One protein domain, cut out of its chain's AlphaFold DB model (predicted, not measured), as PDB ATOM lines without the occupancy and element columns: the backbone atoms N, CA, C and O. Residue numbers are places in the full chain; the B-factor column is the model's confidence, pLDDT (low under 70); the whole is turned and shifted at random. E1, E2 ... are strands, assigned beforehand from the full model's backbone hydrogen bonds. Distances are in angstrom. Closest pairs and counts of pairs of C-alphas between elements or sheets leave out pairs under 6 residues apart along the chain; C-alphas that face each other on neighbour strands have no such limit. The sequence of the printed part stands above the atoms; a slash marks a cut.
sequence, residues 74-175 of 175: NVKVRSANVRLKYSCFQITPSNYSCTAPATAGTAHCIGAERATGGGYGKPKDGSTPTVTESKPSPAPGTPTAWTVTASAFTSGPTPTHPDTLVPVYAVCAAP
ATOM      1  N   ASN A  74     -32.546 -27.418 -18.065       87.56
ATOM      2  CA  ASN A  74     -33.989 -27.198 -17.887       87.56
ATOM      3  C   ASN A  74     -34.370 -26.670 -16.492       87.56
ATOM      4  O   ASN A  74     -35.308 -27.159 -15.860       87.56
ATOM      5  N   VAL A  75     -33.629 -25.673 -16.008       94.19
ATOM      6  CA  VAL A  75     -33.863 -25.072 -14.693       94.19
ATOM      7  C   VAL A  75     -35.173 -24.279 -14.691       94.19
ATOM      8  O   VAL A  75     -35.374 -23.388 -15.517       94.19
ATOM      9  N   LYS A  76     -36.058 -24.583 -13.742       95.19
ATOM     10  CA  LYS A  76     -37.332 -23.903 -13.502       95.19
ATOM     11  C   LYS A  76     -37.437 -23.496 -12.040       95.19
ATOM     12  O   LYS A  76     -37.068 -24.255 -11.149       95.19
ATOM     13  N   VAL A  77     -37.989 -22.314 -11.787       96.62
ATOM     14  CA  VAL A  77     -38.322 -21.882 -10.426       96.62
ATOM     15  C   VAL A  77     -39.751 -22.292 -10.110       96.62
ATOM     16  O   VAL A  77     -40.664 -22.073 -10.905       96.62
ATOM     17  N   ARG A  78     -39.942 -22.871  -8.930       97.50
ATOM     18  CA  ARG A  78     -41.251 -23.192  -8.363       97.50
ATOM     19  C   ARG A  78     -41.427 -22.458  -7.059       97.50
ATOM     20  O   ARG A  78     -40.441 -22.184  -6.378       97.50
ATOM     21  N   SER A  79     -42.666 -22.152  -6.710       97.56
ATOM     22  CA  SER A  79     -42.956 -21.395  -5.503       97.56
ATOM     23  C   SER A  79     -44.148 -21.935  -4.730       97.56
ATOM     24  O   SER A  79     -45.029 -22.600  -5.273       97.56
ATOM     25  N   ALA A  80     -44.142 -21.633  -3.440       97.69
ATOM     26  CA  ALA A  80     -45.241 -21.824  -2.506       97.69
ATOM     27  C   ALA A  80     -45.261 -20.638  -1.532       97.69
ATOM     28  O   ALA A  80     -44.332 -19.834  -1.521       97.69
ATOM     29  N   ASN A  81     -46.295 -20.517  -0.701       97.50
ATOM     30  CA  ASN A  81     -46.316 -19.530   0.379       97.50
ATOM     31  C   ASN A  81     -46.377 -20.241   1.732       97.50
ATOM     32  O   ASN A  81     -47.244 -21.092   1.934       97.50
ATOM     33  N   VAL A  82     -45.514 -19.850   2.672       97.31
ATOM     34  CA  VAL A  82     -45.761 -20.099   4.097       97.31
ATOM     35  C   VAL A  82     -46.818 -19.105   4.554       97.31
ATOM     36  O   VAL A  82     -46.652 -17.899   4.367       97.31
ATOM     37  N   ARG A  83     -47.902 -19.596   5.150       97.69
ATOM     38  CA  ARG A  83     -48.955 -18.751   5.713       97.69
ATOM     39  C   ARG A  83     -48.767 -18.640   7.220       97.69
ATOM     40  O   ARG A  83     -49.059 -19.587   7.945       97.69
ATOM     41  N   LEU A  84     -48.290 -17.487   7.668       97.50
ATOM     42  CA  LEU A  84     -48.128 -17.172   9.082       97.50
ATOM     43  C   LEU A  84     -49.454 -16.652   9.627       97.50
ATOM     44  O   LEU A  84     -49.879 -15.548   9.287       97.50
ATOM     45  N   LYS A  85     -50.114 -17.482  10.437       97.25
ATOM     46  CA  LYS A  85     -51.362 -17.128  11.113       97.25
ATOM     47  C   LYS A  85     -51.064 -16.505  12.464       97.25
ATOM     48  O   LYS A  85     -50.343 -17.107  13.261       97.25
ATOM     49  N   TYR A  86     -51.633 -15.332  12.712       97.00
ATOM     50  CA  TYR A  86     -51.420 -14.600  13.954       97.00
ATOM     51  C   TYR A  86     -52.476 -14.936  15.003       97.00
ATOM     52  O   TYR A  86     -53.673 -14.970  14.717       97.00
ATOM     53  N   SER A  87     -52.013 -15.101  16.237       96.62
ATOM     54  CA  SER A  87     -52.833 -15.083  17.444       96.62
ATOM     55  C   SER A  87     -52.468 -13.839  18.244       96.62
ATOM     56  O   SER A  87     -51.293 -13.620  18.540       96.62
ATOM     57  N   CYS A  88     -53.463 -13.018  18.576       97.19
ATOM     58  CA  CYS A  88     -53.251 -11.758  19.280       97.19
ATOM     59  C   CYS A  88     -53.788 -11.825  20.712       97.19
ATOM     60  O   CYS A  88     -54.865 -12.368  20.950       97.19
ATOM     61  N   PHE A  89     -53.058 -11.241  21.658       96.19
ATOM     62  CA  PHE A  89     -53.506 -11.059  23.036       96.19
ATOM     63  C   PHE A  89     -53.275  -9.619  23.491       96.19
ATOM     64  O   PHE A  89     -52.354  -8.941  23.036       96.19
ATOM     65  N   GLN A  90     -54.133  -9.139  24.383       97.19
ATOM     66  CA  GLN A  90     -54.085  -7.766  24.871       97.19
ATOM     67  C   GLN A  90     -52.983  -7.601  25.924       97.19
ATOM     68  O   GLN A  90     -52.943  -8.364  26.888       97.19
ATOM     69  N   ILE A  91     -52.109  -6.604  25.758       96.31
ATOM     70  CA  ILE A  91     -51.088  -6.246  26.760       96.31
ATOM     71  C   ILE A  91     -51.576  -5.065  27.602       96.31
ATOM     72  O   ILE A  91     -51.469  -5.069  28.825       96.31
ATOM     73  N   THR A  92     -52.128  -4.048  26.940       95.25
ATOM     74  CA  THR A  92     -52.742  -2.875  27.571       95.25
ATOM     75  C   THR A  92     -54.063  -2.562  26.865       95.25
ATOM     76  O   THR A  92     -54.326  -3.113  25.797       95.25
ATOM     77  N   PRO A  93     -54.920  -1.678  27.407       94.31
ATOM     78  CA  PRO A  93     -56.185  -1.304  26.762       94.31
ATOM     79  C   PRO A  93     -56.081  -0.818  25.307       94.31
ATOM     80  O   PRO A  93     -57.065  -0.882  24.583       94.31
ATOM     81  N   SER A  94     -54.910  -0.345  24.872       93.19
ATOM     82  CA  SER A  94     -54.671   0.199  23.530       93.19
ATOM     83  C   SER A  94     -53.569  -0.531  22.755       93.19
ATOM     84  O   SER A  94     -53.120  -0.029  21.725       93.19
ATOM     85  N   ASN A  95     -53.098  -1.687  23.241       96.75
ATOM     86  CA  ASN A  95     -51.989  -2.406  22.619       96.75
ATOM     87  C   ASN A  95     -52.148  -3.927  22.729       96.75
ATOM     88  O   ASN A  95     -52.350  -4.482  23.814       96.75
ATOM     89  N   TYR A  96     -51.990  -4.592  21.593       97.31
ATOM     90  CA  TYR A  96     -52.051  -6.032  21.424       97.31
ATOM     91  C   TYR A  96     -50.704  -6.560  20.945       97.31
ATOM     92  O   TYR A  96     -50.020  -5.945  20.129       97.31
ATOM     93  N   SER A  97     -50.342  -7.731  21.450       97.19
ATOM     94  CA  SER A  97     -49.217  -8.535  20.991       97.19
ATOM     95  C   SER A  97     -49.739  -9.621  20.071       97.19
ATOM     96  O   SER A  97     -50.575 -10.419  20.493       97.19
ATOM     97  N   CYS A  98     -49.252  -9.670  18.838       97.44
ATOM     98  CA  CYS A  98     -49.630 -10.671  17.853       97.44
ATOM     99  C   CYS A  98     -48.422 -11.545  17.513       97.44
ATOM    100  O   CYS A  98     -47.388 -11.061  17.047       97.44
ATOM    101  N   THR A  99     -48.565 -12.852  17.713       97.44
ATOM    102  CA  THR A  99     -47.528 -13.846  17.423       97.44
ATOM    103  C   THR A  99     -48.008 -14.819  16.357       97.44
ATOM    104  O   THR A  99     -49.143 -15.288  16.388       97.44
ATOM    105  N   ALA A 100     -47.125 -15.144  15.419       97.69
ATOM    106  CA  ALA A 100     -47.297 -16.252  14.496       97.69
ATOM    107  C   ALA A 100     -46.237 -17.322  14.810       97.69
ATOM    108  O   ALA A 100     -45.036 -17.033  14.704       97.69
ATOM    109  N   PRO A 101     -46.639 -18.538  15.223       97.19
ATOM    110  CA  PRO A 101     -45.698 -19.595  15.568       97.19
ATOM    111  C   PRO A 101     -44.897 -20.058  14.345       97.19
ATOM    112  O   PRO A 101     -45.322 -19.895  13.198       97.19
ATOM    113  N   ALA A 102     -43.737 -20.668  14.606       97.31
ATOM    114  CA  ALA A 102     -42.873 -21.212  13.567       97.31
ATOM    115  C   ALA A 102     -43.642 -22.213  12.694       97.31
ATOM    116  O   ALA A 102     -44.094 -23.254  13.166       97.31
ATOM    117  N   THR A 103     -43.791 -21.872  11.420       98.12
ATOM    118  CA  THR A 103     -44.552 -22.641  10.438       98.12
ATOM    119  C   THR A 103     -43.651 -22.942   9.252       98.12
ATOM    120  O   THR A 103     -42.994 -22.045   8.723       98.12
ATOM    121  N   ALA A 104     -43.614 -24.207   8.839       97.31
ATOM    122  CA  ALA A 104     -42.887 -24.630   7.653       97.31
ATOM    123  C   ALA A 104     -43.783 -24.543   6.411       97.31
ATOM    124  O   ALA A 104     -44.951 -24.932   6.447       97.31
ATOM    125  N   GLY A 105     -43.228 -24.075   5.298       97.25
ATOM    126  CA  GLY A 105     -43.826 -24.240   3.980       97.25
ATOM    127  C   GLY A 105     -42.788 -24.681   2.961       97.25
ATOM    128  O   GLY A 105     -41.599 -24.376   3.075       97.25
ATOM    129  N   THR A 106     -43.253 -25.436   1.971       98.12
ATOM    130  CA  THR A 106     -42.382 -26.177   1.063       98.12
ATOM    131  C   THR A 106     -42.766 -25.908  -0.386       98.12
ATOM    132  O   THR A 106     -43.910 -26.112  -0.788       98.12
ATOM    133  N   ALA A 107     -41.796 -25.460  -1.182       98.50
ATOM    134  CA  ALA A 107     -41.919 -25.380  -2.631       98.50
ATOM    135  C   ALA A 107     -41.410 -26.692  -3.243       98.50
ATOM    136  O   ALA A 107     -40.238 -27.035  -3.096       98.50
ATOM    137  N   HIS A 108     -42.291 -27.435  -3.913       98.06
ATOM    138  CA  HIS A 108     -41.979 -28.755  -4.466       98.06
ATOM    139  C   HIS A 108     -41.614 -28.692  -5.949       98.06
ATOM    140  O   HIS A 108     -42.295 -28.020  -6.724       98.06
ATOM    141  N   CYS A 109     -40.586 -29.444  -6.345       97.12
ATOM    142  CA  CYS A 109     -40.337 -29.853  -7.725       97.12
ATOM    143  C   CYS A 109     -41.393 -30.860  -8.198       97.12
ATOM    144  O   CYS A 109     -42.045 -31.508  -7.378       97.12
ATOM    145  N   ILE A 110     -41.605 -30.964  -9.515       94.88
ATOM    146  CA  ILE A 110     -42.606 -31.887 -10.079       94.88
ATOM    147  C   ILE A 110     -41.937 -32.975 -10.911       94.88
ATOM    148  O   ILE A 110     -40.894 -32.759 -11.530       94.88
ATOM    149  N   GLY A 111     -42.596 -34.129 -10.990       91.25
ATOM    150  CA  GLY A 111     -42.112 -35.254 -11.782       91.25
ATOM    151  C   GLY A 111     -40.730 -35.711 -11.315       91.25
ATOM    152  O   GLY A 111     -40.522 -35.939 -10.127       91.25
ATOM    153  N   ALA A 112     -39.796 -35.838 -12.256       90.00
ATOM    154  CA  ALA A 112     -38.429 -36.296 -11.998       90.00
ATOM    155  C   ALA A 112     -37.430 -35.163 -11.681       90.00
ATOM    156  O   ALA A 112     -36.231 -35.421 -11.569       90.00
ATOM    157  N   GLU A 113     -37.892 -33.914 -11.570       94.81
ATOM    158  CA  GLU A 113     -37.023 -32.776 -11.262       94.81
ATOM    159  C   GLU A 113     -36.423 -32.871  -9.851       94.81
ATOM    160  O   GLU A 113     -37.049 -33.347  -8.902       94.81
ATOM    161  N   ARG A 114     -35.206 -32.346  -9.708       94.75
ATOM    162  CA  ARG A 114     -34.468 -32.264  -8.445       94.75
ATOM    163  C   ARG A 114     -34.328 -30.815  -8.015       94.75
ATOM    164  O   ARG A 114     -34.068 -29.951  -8.853       94.75
ATOM    165  N   ALA A 115     -34.446 -30.553  -6.718       96.06
ATOM    166  CA  ALA A 115     -34.168 -29.238  -6.158       96.06
ATOM    167  C   ALA A 115     -32.649 -29.052  -6.033       96.06
ATOM    168  O   ALA A 115     -31.990 -29.736  -5.252       96.06
ATOM    169  N   THR A 116     -32.085 -28.133  -6.816       94.75
ATOM    170  CA  THR A 116     -30.654 -27.784  -6.787       94.75
ATOM    171  C   THR A 116     -30.367 -26.575  -5.899       94.75
ATOM    172  O   THR A 116     -29.215 -26.308  -5.568       94.75
ATOM    173  N   GLY A 117     -31.415 -25.863  -5.482       95.56
ATOM    174  CA  GLY A 117     -31.354 -24.729  -4.572       95.56
ATOM    175  C   GLY A 117     -32.748 -24.204  -4.245       95.56
ATOM    176  O   GLY A 117     -33.759 -24.749  -4.693       95.56
ATOM    177  N   GLY A 118     -32.807 -23.119  -3.485       97.25
ATOM    178  CA  GLY A 118     -34.055 -22.452  -3.147       97.25
ATOM    179  C   GLY A 118     -33.850 -21.343  -2.125       97.25
ATOM    180  O   GLY A 118     -32.721 -20.958  -1.823       97.25
ATOM    181  N   GLY A 119     -34.953 -20.807  -1.616       97.62
ATOM    182  CA  GLY A 119     -34.932 -19.739  -0.627       97.62
ATOM    183  C   GLY A 119     -36.320 -19.194  -0.336       97.62
ATOM    184  O   GLY A 119     -37.330 -19.846  -0.599       97.62
ATOM    185  N   TYR A 120     -36.366 -17.977   0.189       97.94
ATOM    186  CA  TYR A 120     -37.595 -17.241   0.458       97.94
ATOM    187  C   TYR A 120     -37.466 -15.795  -0.018       97.94
ATOM    188  O   TYR A 120     -36.364 -15.288  -0.222       97.94
ATOM    189  N   GLY A 121     -38.601 -15.135  -0.221       95.75
ATOM    190  CA  GLY A 121     -38.667 -13.720  -0.569       95.75
ATOM    191  C   GLY A 121     -39.297 -12.884   0.535       95.75
ATOM    192  O   GLY A 121     -39.881 -13.406   1.485       95.75
ATOM    193  N   LYS A 122     -39.207 -11.562   0.377       94.94
ATOM    194  CA  LYS A 122     -39.886 -10.617   1.263       94.94
ATOM    195  C   LYS A 122     -41.412 -10.752   1.102       94.94
ATOM    196  O   LYS A 122     -41.891 -10.735  -0.037       94.94
ATOM    197  N   PRO A 123     -42.175 -10.858   2.200       96.06
ATOM    198  CA  PRO A 123     -43.628 -10.750   2.160       96.06
ATOM    199  C   PRO A 123     -44.118  -9.448   1.515       96.06
ATOM    200  O   PRO A 123     -43.494  -8.391   1.637       96.06
ATOM    201  N   LYS A 124     -45.268  -9.514   0.833       93.62
ATOM    202  CA  LYS A 124     -45.862  -8.351   0.144       93.62
ATOM    203  C   LYS A 124     -46.422  -7.297   1.099       93.62
ATOM    204  O   LYS A 124     -46.496  -6.133   0.726       93.62
ATOM    205  N   ASP A 125     -46.797  -7.704   2.307       91.75
ATOM    206  CA  ASP A 125     -47.274  -6.817   3.375       91.75
ATOM    207  C   ASP A 125     -46.142  -5.991   4.018       91.75
ATOM    208  O   ASP A 125     -46.389  -5.183   4.906       91.75
ATOM    209  N   GLY A 126     -44.895  -6.176   3.567       89.12
ATOM    210  CA  GLY A 126     -43.735  -5.445   4.065       89.12
ATOM    211  C   GLY A 126     -43.149  -6.005   5.360       89.12
ATOM    212  O   GLY A 126     -42.097  -5.518   5.778       89.12
ATOM    213  N   SER A 127     -43.773  -7.030   5.948       90.56
ATOM    214  CA  SER A 127     -43.316  -7.663   7.181       90.56
ATOM    215  C   SER A 127     -41.934  -8.310   7.029       90.56
ATOM    216  O   SER A 127     -41.479  -8.665   5.935       90.56
ATOM    217  N   THR A 128     -41.247  -8.460   8.159       94.12
ATOM    218  CA  THR A 128     -39.920  -9.080   8.255       94.12
ATOM    219  C   THR A 128     -39.983 -10.281   9.201       94.12
ATOM    220  O   THR A 128     -39.548 -10.177  10.350       94.12
ATOM    221  N   PRO A 129     -40.572 -11.409   8.766       95.81
ATOM    222  CA  PRO A 129     -40.652 -12.609   9.586       95.81
ATOM    223  C   PRO A 129     -39.252 -13.149   9.890       95.81
ATOM    224  O   PRO A 129     -38.320 -13.025   9.090       95.81
ATOM    225  N   THR A 130     -39.110 -13.787  11.046       97.62
ATOM    226  CA  THR A 130     -37.896 -14.499  11.428       97.62
ATOM    227  C   THR A 130     -37.879 -15.849  10.728       97.62
ATOM    228  O   THR A 130     -38.733 -16.696  10.979       97.62
ATOM    229  N   VAL A 131     -36.897 -16.065   9.856       97.50
ATOM    230  CA  VAL A 131     -36.664 -17.369   9.228       97.50
ATOM    231  C   VAL A 131     -35.644 -18.134  10.057       97.50
ATOM    232  O   VAL A 131     -34.505 -17.697  10.199       97.50
ATOM    233  N   THR A 132     -36.058 -19.269  10.614       97.12
ATOM    234  CA  THR A 132     -35.186 -20.143  11.414       97.12
ATOM    235  C   THR A 132     -34.562 -21.252  10.581       97.12
ATOM    236  O   THR A 132     -33.520 -21.788  10.952       97.12
ATOM    237  N   GLU A 133     -35.171 -21.594   9.444       96.94
ATOM    238  CA  GLU A 133     -34.692 -22.658   8.573       96.94
ATOM    239  C   GLU A 133     -34.973 -22.348   7.101       96.94
ATOM    240  O   GLU A 133     -36.051 -21.874   6.747       96.94
ATOM    241  N   SER A 134     -34.005 -22.651   6.237       97.56
ATOM    242  CA  SER A 134     -34.133 -22.630   4.778       97.56
ATOM    243  C   SER A 134     -33.229 -23.723   4.219       97.56
ATOM    244  O   SER A 134     -32.004 -23.595   4.267       97.56
ATOM    245  N   LYS A 135     -33.817 -24.834   3.768       97.88
ATOM    246  CA  LYS A 135     -33.057 -26.041   3.420       97.88
ATOM    247  C   LYS A 135     -33.697 -26.861   2.296       97.88
ATOM    248  O   LYS A 135     -34.916 -26.797   2.102       97.88
ATOM    249  N   PRO A 136     -32.910 -27.702   1.601       98.00
ATOM    250  CA  PRO A 136     -33.460 -28.730   0.726       98.00
ATOM    251  C   PRO A 136     -34.321 -29.743   1.497       98.00
ATOM    252  O   PRO A 136     -34.082 -30.029   2.673       98.00
ATOM    253  N   SER A 137     -35.311 -30.314   0.810       96.88
ATOM    254  CA  SER A 137     -36.200 -31.352   1.328       96.88
ATOM    255  C   SER A 137     -36.366 -32.499   0.311       96.88
ATOM    256  O   SER A 137     -36.670 -32.228  -0.854       96.88
ATOM    257  N   PRO A 138     -36.180 -33.773   0.711       96.19
ATOM    258  CA  PRO A 138     -35.588 -34.190   1.986       96.19
ATOM    259  C   PRO A 138     -34.132 -33.704   2.123       96.19
ATOM    260  O   PRO A 138     -33.463 -33.427   1.130       96.19
ATOM    261  N   ALA A 139     -33.650 -33.579   3.364       91.06
ATOM    262  CA  ALA A 139     -32.276 -33.154   3.644       91.06
ATOM    263  C   ALA A 139     -31.224 -34.209   3.229       91.06
ATOM    264  O   ALA A 139     -30.246 -33.840   2.580       91.06
ATOM    265  N   PRO A 140     -31.391 -35.508   3.553       93.62
ATOM    266  CA  PRO A 140     -30.554 -36.556   2.982       93.62
ATOM    267  C   PRO A 140     -31.064 -37.005   1.606       93.62
ATOM    268  O   PRO A 140     -32.256 -36.945   1.304       93.62
ATOM    269  N   GLY A 141     -30.160 -37.557   0.798       93.12
ATOM    270  CA  GLY A 141     -30.502 -38.156  -0.489       93.12
ATOM    271  C   GLY A 141     -30.629 -37.126  -1.609       93.12
ATOM    272  O   GLY A 141     -29.780 -36.253  -1.753       93.12
ATOM    273  N   THR A 142     -31.652 -37.281  -2.452       94.06
ATOM    274  CA  THR A 142     -31.909 -36.386  -3.588       94.06
ATOM    275  C   THR A 142     -33.050 -35.432  -3.238       94.06
ATOM    276  O   THR A 142     -34.194 -35.886  -3.159       94.06
ATOM    277  N   PRO A 143     -32.781 -34.129  -3.052       96.56
ATOM    278  CA  PRO A 143     -33.825 -33.158  -2.764       96.56
ATOM    279  C   PRO A 143     -34.797 -33.008  -3.934       96.56
ATOM    280  O   PRO A 143     -34.389 -32.892  -5.091       96.56
ATOM    281  N   THR A 144     -36.087 -32.953  -3.626       97.25
ATOM    282  CA  THR A 144     -37.170 -32.702  -4.592       97.25
ATOM    283  C   THR A 144     -37.984 -31.468  -4.221       97.25
ATOM    284  O   THR A 144     -38.983 -31.164  -4.864       97.25
ATOM    285  N   ALA A 145     -37.579 -30.740  -3.187       97.88
ATOM    286  CA  ALA A 145     -38.259 -29.551  -2.719       97.88
ATOM    287  C   ALA A 145     -37.324 -28.643  -1.911       97.88
ATOM    288  O   ALA A 145     -36.216 -29.035  -1.536       97.88
ATOM    289  N   TRP A 146     -37.798 -27.435  -1.613       98.56
ATOM    290  CA  TRP A 146     -37.158 -26.503  -0.691       98.56
ATOM    291  C   TRP A 146     -38.128 -26.116   0.420       98.56
ATOM    292  O   TRP A 146     -39.247 -25.686   0.135       98.56
ATOM    293  N   THR A 147     -37.709 -26.272   1.673       98.44
ATOM    294  CA  THR A 147     -38.525 -25.978   2.858       98.44
ATOM    295  C   THR A 147     -37.976 -24.761   3.584       98.44
ATOM    296  O   THR A 147     -36.768 -24.655   3.808       98.44
ATOM    297  N   VAL A 148     -38.879 -23.868   3.983       98.50
ATOM    298  CA  VAL A 148     -38.583 -22.693   4.805       98.50
ATOM    299  C   VAL A 148     -39.482 -22.706   6.029       98.50
ATOM    300  O   VAL A 148     -40.694 -22.872   5.895       98.50
ATOM    301  N   THR A 149     -38.889 -22.494   7.201       98.38
ATOM    302  CA  THR A 149     -39.609 -22.347   8.470       98.38
ATOM    303  C   THR A 149     -39.490 -20.907   8.939       98.38
ATOM    304  O   THR A 149     -38.381 -20.396   9.118       98.38
ATOM    305  N   ALA A 150     -40.632 -20.250   9.125       98.12
ATOM    306  CA  ALA A 150     -40.698 -18.848   9.513       98.12
ATOM    307  C   ALA A 150     -41.672 -18.633  10.674       98.12
ATOM    308  O   ALA A 150     -42.676 -19.333  10.791       98.12
ATOM    309  N   SER A 151     -41.383 -17.650  11.514       97.75
ATOM    310  CA  SER A 151     -42.261 -17.130  12.563       97.75
ATOM    311  C   SER A 151     -42.318 -15.609  12.470       97.75
ATOM    312  O   SER A 151     -41.518 -14.984  11.772       97.75
ATOM    313  N   ALA A 152     -43.270 -14.986  13.157       97.19
ATOM    314  CA  ALA A 152     -43.336 -13.534  13.208       97.19
ATOM    315  C   ALA A 152     -43.928 -13.035  14.524       97.19
ATOM    316  O   ALA A 152     -44.677 -13.733  15.208       97.19
ATOM    317  N   PHE A 153     -43.595 -11.793  14.850       95.56
ATOM    318  CA  PHE A 153     -44.118 -11.059  15.989       95.56
ATOM    319  C   PHE A 153     -44.375  -9.617  15.564       95.56
ATOM    320  O   PHE A 153     -43.607  -9.053  14.784       95.56
ATOM    321  N   THR A 154     -45.445  -9.029  16.079       95.50
ATOM    322  CA  THR A 154     -45.758  -7.612  15.906       95.50
ATOM    323  C   THR A 154     -46.645  -7.132  17.048       95.50
ATOM    324  O   THR A 154     -47.329  -7.933  17.690       95.50
ATOM    325  N   SER A 155     -46.643  -5.829  17.308       95.44
ATOM    326  CA  SER A 155     -47.549  -5.192  18.258       95.44
ATOM    327  C   SER A 155     -48.281  -4.025  17.607       95.44
ATOM    328  O   SER A 155     -47.773  -3.384  16.686       95.44
ATOM    329  N   GLY A 156     -49.505  -3.767  18.058       93.69
ATOM    330  CA  GLY A 156     -50.342  -2.739  17.456       93.69
ATOM    331  C   GLY A 156     -51.642  -2.481  18.212       93.69
ATOM    332  O   GLY A 156     -51.959  -3.178  19.174       93.69
ATOM    333  N   PRO A 157     -52.421  -1.478  17.782       95.31
ATOM    334  CA  PRO A 157     -53.638  -1.068  18.479       95.31
ATOM    335  C   PRO A 157     -54.839  -1.984  18.209       95.31
ATOM    336  O   PRO A 157     -55.892  -1.805  18.815       95.31
ATOM    337  N   THR A 158     -54.717  -2.945  17.289       93.88
ATOM    338  CA  THR A 158     -55.824  -3.798  16.846       93.88
ATOM    339  C   THR A 158     -55.773  -5.187  17.483       93.88
ATOM    340  O   THR A 158     -54.702  -5.786  17.562       93.88
ATOM    341  N   PRO A 159     -56.930  -5.774  17.843       93.94
ATOM    342  CA  PRO A 159     -57.008  -7.126  18.403       93.94
ATOM    343  C   PRO A 159     -56.769  -8.238  17.371       93.94
ATOM    344  O   PRO A 159     -56.848  -9.418  17.701       93.94
ATOM    345  N   THR A 160     -56.526  -7.881  16.109       95.06
ATOM    346  CA  THR A 160     -56.282  -8.812  15.007       95.06
ATOM    347  C   THR A 160     -55.154  -8.296  14.124       95.06
ATOM    348  O   THR A 160     -54.896  -7.090  14.063       95.06
ATOM    349  N   HIS A 161     -54.504  -9.224  13.427       94.50
ATOM    350  CA  HIS A 161     -53.496  -8.938  12.417       94.50
ATOM    351  C   HIS A 161     -53.736  -9.848  11.203       94.50
ATOM    352  O   HIS A 161     -54.015 -11.034  11.400       94.50
ATOM    353  N   PRO A 162     -53.670  -9.331   9.962       95.25
ATOM    354  CA  PRO A 162     -53.813 -10.163   8.773       95.25
ATOM    355  C   PRO A 162     -52.695 -11.207   8.690       95.25
ATOM    356  O   PRO A 162     -51.583 -10.994   9.175       95.25
ATOM    357  N   ASP A 163     -52.988 -12.334   8.045       96.19
ATOM    358  CA  ASP A 163     -51.982 -13.365   7.810       96.19
ATOM    359  C   ASP A 163     -50.871 -12.841   6.895       96.19
ATOM    360  O   ASP A 163     -51.134 -12.220   5.861       96.19
ATOM    361  N   THR A 164     -49.634 -13.195   7.227       97.00
ATOM    362  CA  THR A 164     -48.472 -12.897   6.390       97.00
ATOM    363  C   THR A 164     -48.180 -14.078   5.472       97.00
ATOM    364  O   THR A 164     -48.110 -15.231   5.908       97.00
ATOM    365  N   LEU A 165     -47.975 -13.794   4.184       97.81
ATOM    366  CA  LEU A 165     -47.555 -14.785   3.194       97.81
ATOM    367  C   LEU A 165     -46.067 -14.624   2.890       97.81
ATOM    368  O   LEU A 165     -45.654 -13.633   2.285       97.81
ATOM    369  N   VAL A 166     -45.275 -15.620   3.280       97.94
ATOM    370  CA  VAL A 166     -43.841 -15.678   2.983       97.94
ATOM    371  C   VAL A 166     -43.640 -16.519   1.724       97.94
ATOM    372  O   VAL A 166     -43.863 -17.732   1.778       97.94
ATOM    373  N   PRO A 167     -43.237 -15.929   0.587       98.00
ATOM    374  CA  PRO A 167     -42.989 -16.706  -0.616       98.00
ATOM    375  C   PRO A 167     -41.736 -17.566  -0.434       98.00
ATOM    376  O   PRO A 167     -40.685 -17.070  -0.037       98.00
ATOM    377  N   VAL A 168     -41.854 -18.848  -0.753       98.38
ATOM    378  CA  VAL A 168     -40.792 -19.857  -0.747       98.38
ATOM    379  C   VAL A 168     -40.535 -20.279  -2.179       98.38
ATOM    380  O   VAL A 168     -41.482 -20.452  -2.944       98.38
ATOM    381  N   TYR A 169     -39.271 -20.472  -2.533       98.44
ATOM    382  CA  TYR A 169     -38.842 -20.834  -3.875       98.44
ATOM    383  C   TYR A 169     -37.986 -22.095  -3.854       98.44
ATOM    384  O   TYR A 169     -37.120 -22.246  -2.996       98.44
ATOM    385  N   ALA A 170     -38.185 -22.952  -4.850       98.19
ATOM    386  CA  ALA A 170     -37.299 -24.055  -5.186       98.19
ATOM    387  C   ALA A 170     -36.778 -23.867  -6.614       98.19
ATOM    388  O   ALA A 170     -37.549 -23.611  -7.542       98.19
ATOM    389  N   VAL A 171     -35.465 -23.996  -6.785       97.44
ATOM    390  CA  VAL A 171     -34.804 -24.062  -8.088       97.44
ATOM    391  C   VAL A 171     -34.749 -25.531  -8.481       97.44
ATOM    392  O   VAL A 171     -34.009 -26.316  -7.890       97.44
ATOM    393  N   CYS A 172     -35.579 -25.905  -9.444       97.06
ATOM    394  CA  CYS A 172     -35.774 -27.276  -9.883       97.06
ATOM    395  C   CYS A 172     -35.087 -27.499 -11.222       97.06
ATOM    396  O   CYS A 172     -35.209 -26.673 -12.121       97.06
ATOM    397  N   ALA A 173     -34.387 -28.613 -11.375       94.94
ATOM    398  CA  ALA A 173     -33.750 -28.977 -12.630       94.94
ATOM    399  C   ALA A 173     -34.083 -30.416 -13.010       94.94
ATOM    400  O   ALA A 173     -34.159 -31.295 -12.145       94.94
ATOM    401  N   ALA A 174     -34.283 -30.650 -14.305       85.88
ATOM    402  CA  ALA A 174     -34.441 -32.001 -14.817       85.88
ATOM    403  C   ALA A 174     -33.073 -32.720 -14.809       85.88
ATOM    404  O   ALA A 174     -32.055 -32.065 -15.069       85.88
ATOM    405  N   PRO A 175     -33.031 -34.023 -14.477       71.50
ATOM    406  CA  PRO A 175     -31.831 -34.850 -14.599       71.50
ATOM    407  C   PRO A 175     -31.256 -34.888 -16.018       71.50
ATOM    408  O   PRO A 175     -32.048 -34.788 -16.983       71.50
TER     409      PRO A 175
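Overview. This is residues 74 to 175 of the 175 residues of an uncharacterized protein of Actinobacteria bacterium (UniProt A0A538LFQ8). This is a long, narrow rod of strands: two strongly twisted sheets, only partly face to face, with their strands running mostly along its length. The turn between E2 and E3 makes one end of the rod, and both ends of the printed part lie toward the other. The printed part has 102 residues with seven named strands, E1 to E7, and no named helix; its class is all strand. The antiparallel sheets have the orders E2, E3, E6, E5 and E1, E7, E4. The whole is loose, with a radius of gyration of the C-alphas of 16.3 A and spans of 59 by 24 by 17 A.

Along the chain. E1, residues 74 to 84, begins at C-alpha 74 (-33.989, -27.198, -17.887) and is 32.1 A long. E2 is residues 87 to 92. E3, residues 95 to 108, measures 39.1 A. E4 is residues 114 to 120, and E5 residues 130 to 137. E6, residues 145 to 156, measures 35.7 A. E7, residues 164 to 174, measures 31.8 A and ends at C-alpha 174 (-34.441, -32.001, -14.817).

Arrangement. E1 runs on into E2 across two residues, at 43 degrees. E2 and E3 form a hairpin, with N 89 and O 97 at 2.9 A. N 98 of E3 and O 154 of E6 are 2.8 A apart. E5 and E6 form another hairpin, with N 147 and O 135 at 2.9 A. In the other sheet, N 78 of E1 and O 170 of E7 are 2.9 A apart, and N 171 of E7 and O 117 of E4 2.8 A. Between the sheets, the closest C-alphas of E1 and E3 are those of Val 82 and Gly 105, 4.6 A, and of E6 and E7 those of Trp 146 and Ala 170, 5.1 A. E2 and E7 are apart.

Size, cuts and confidence. The C-alphas farthest apart are those of Pro 93 and Pro 175, 58.6 A. The printed part has no cut and no long link. Its mean pLDDT is 95.8, and no printed residue is under 70.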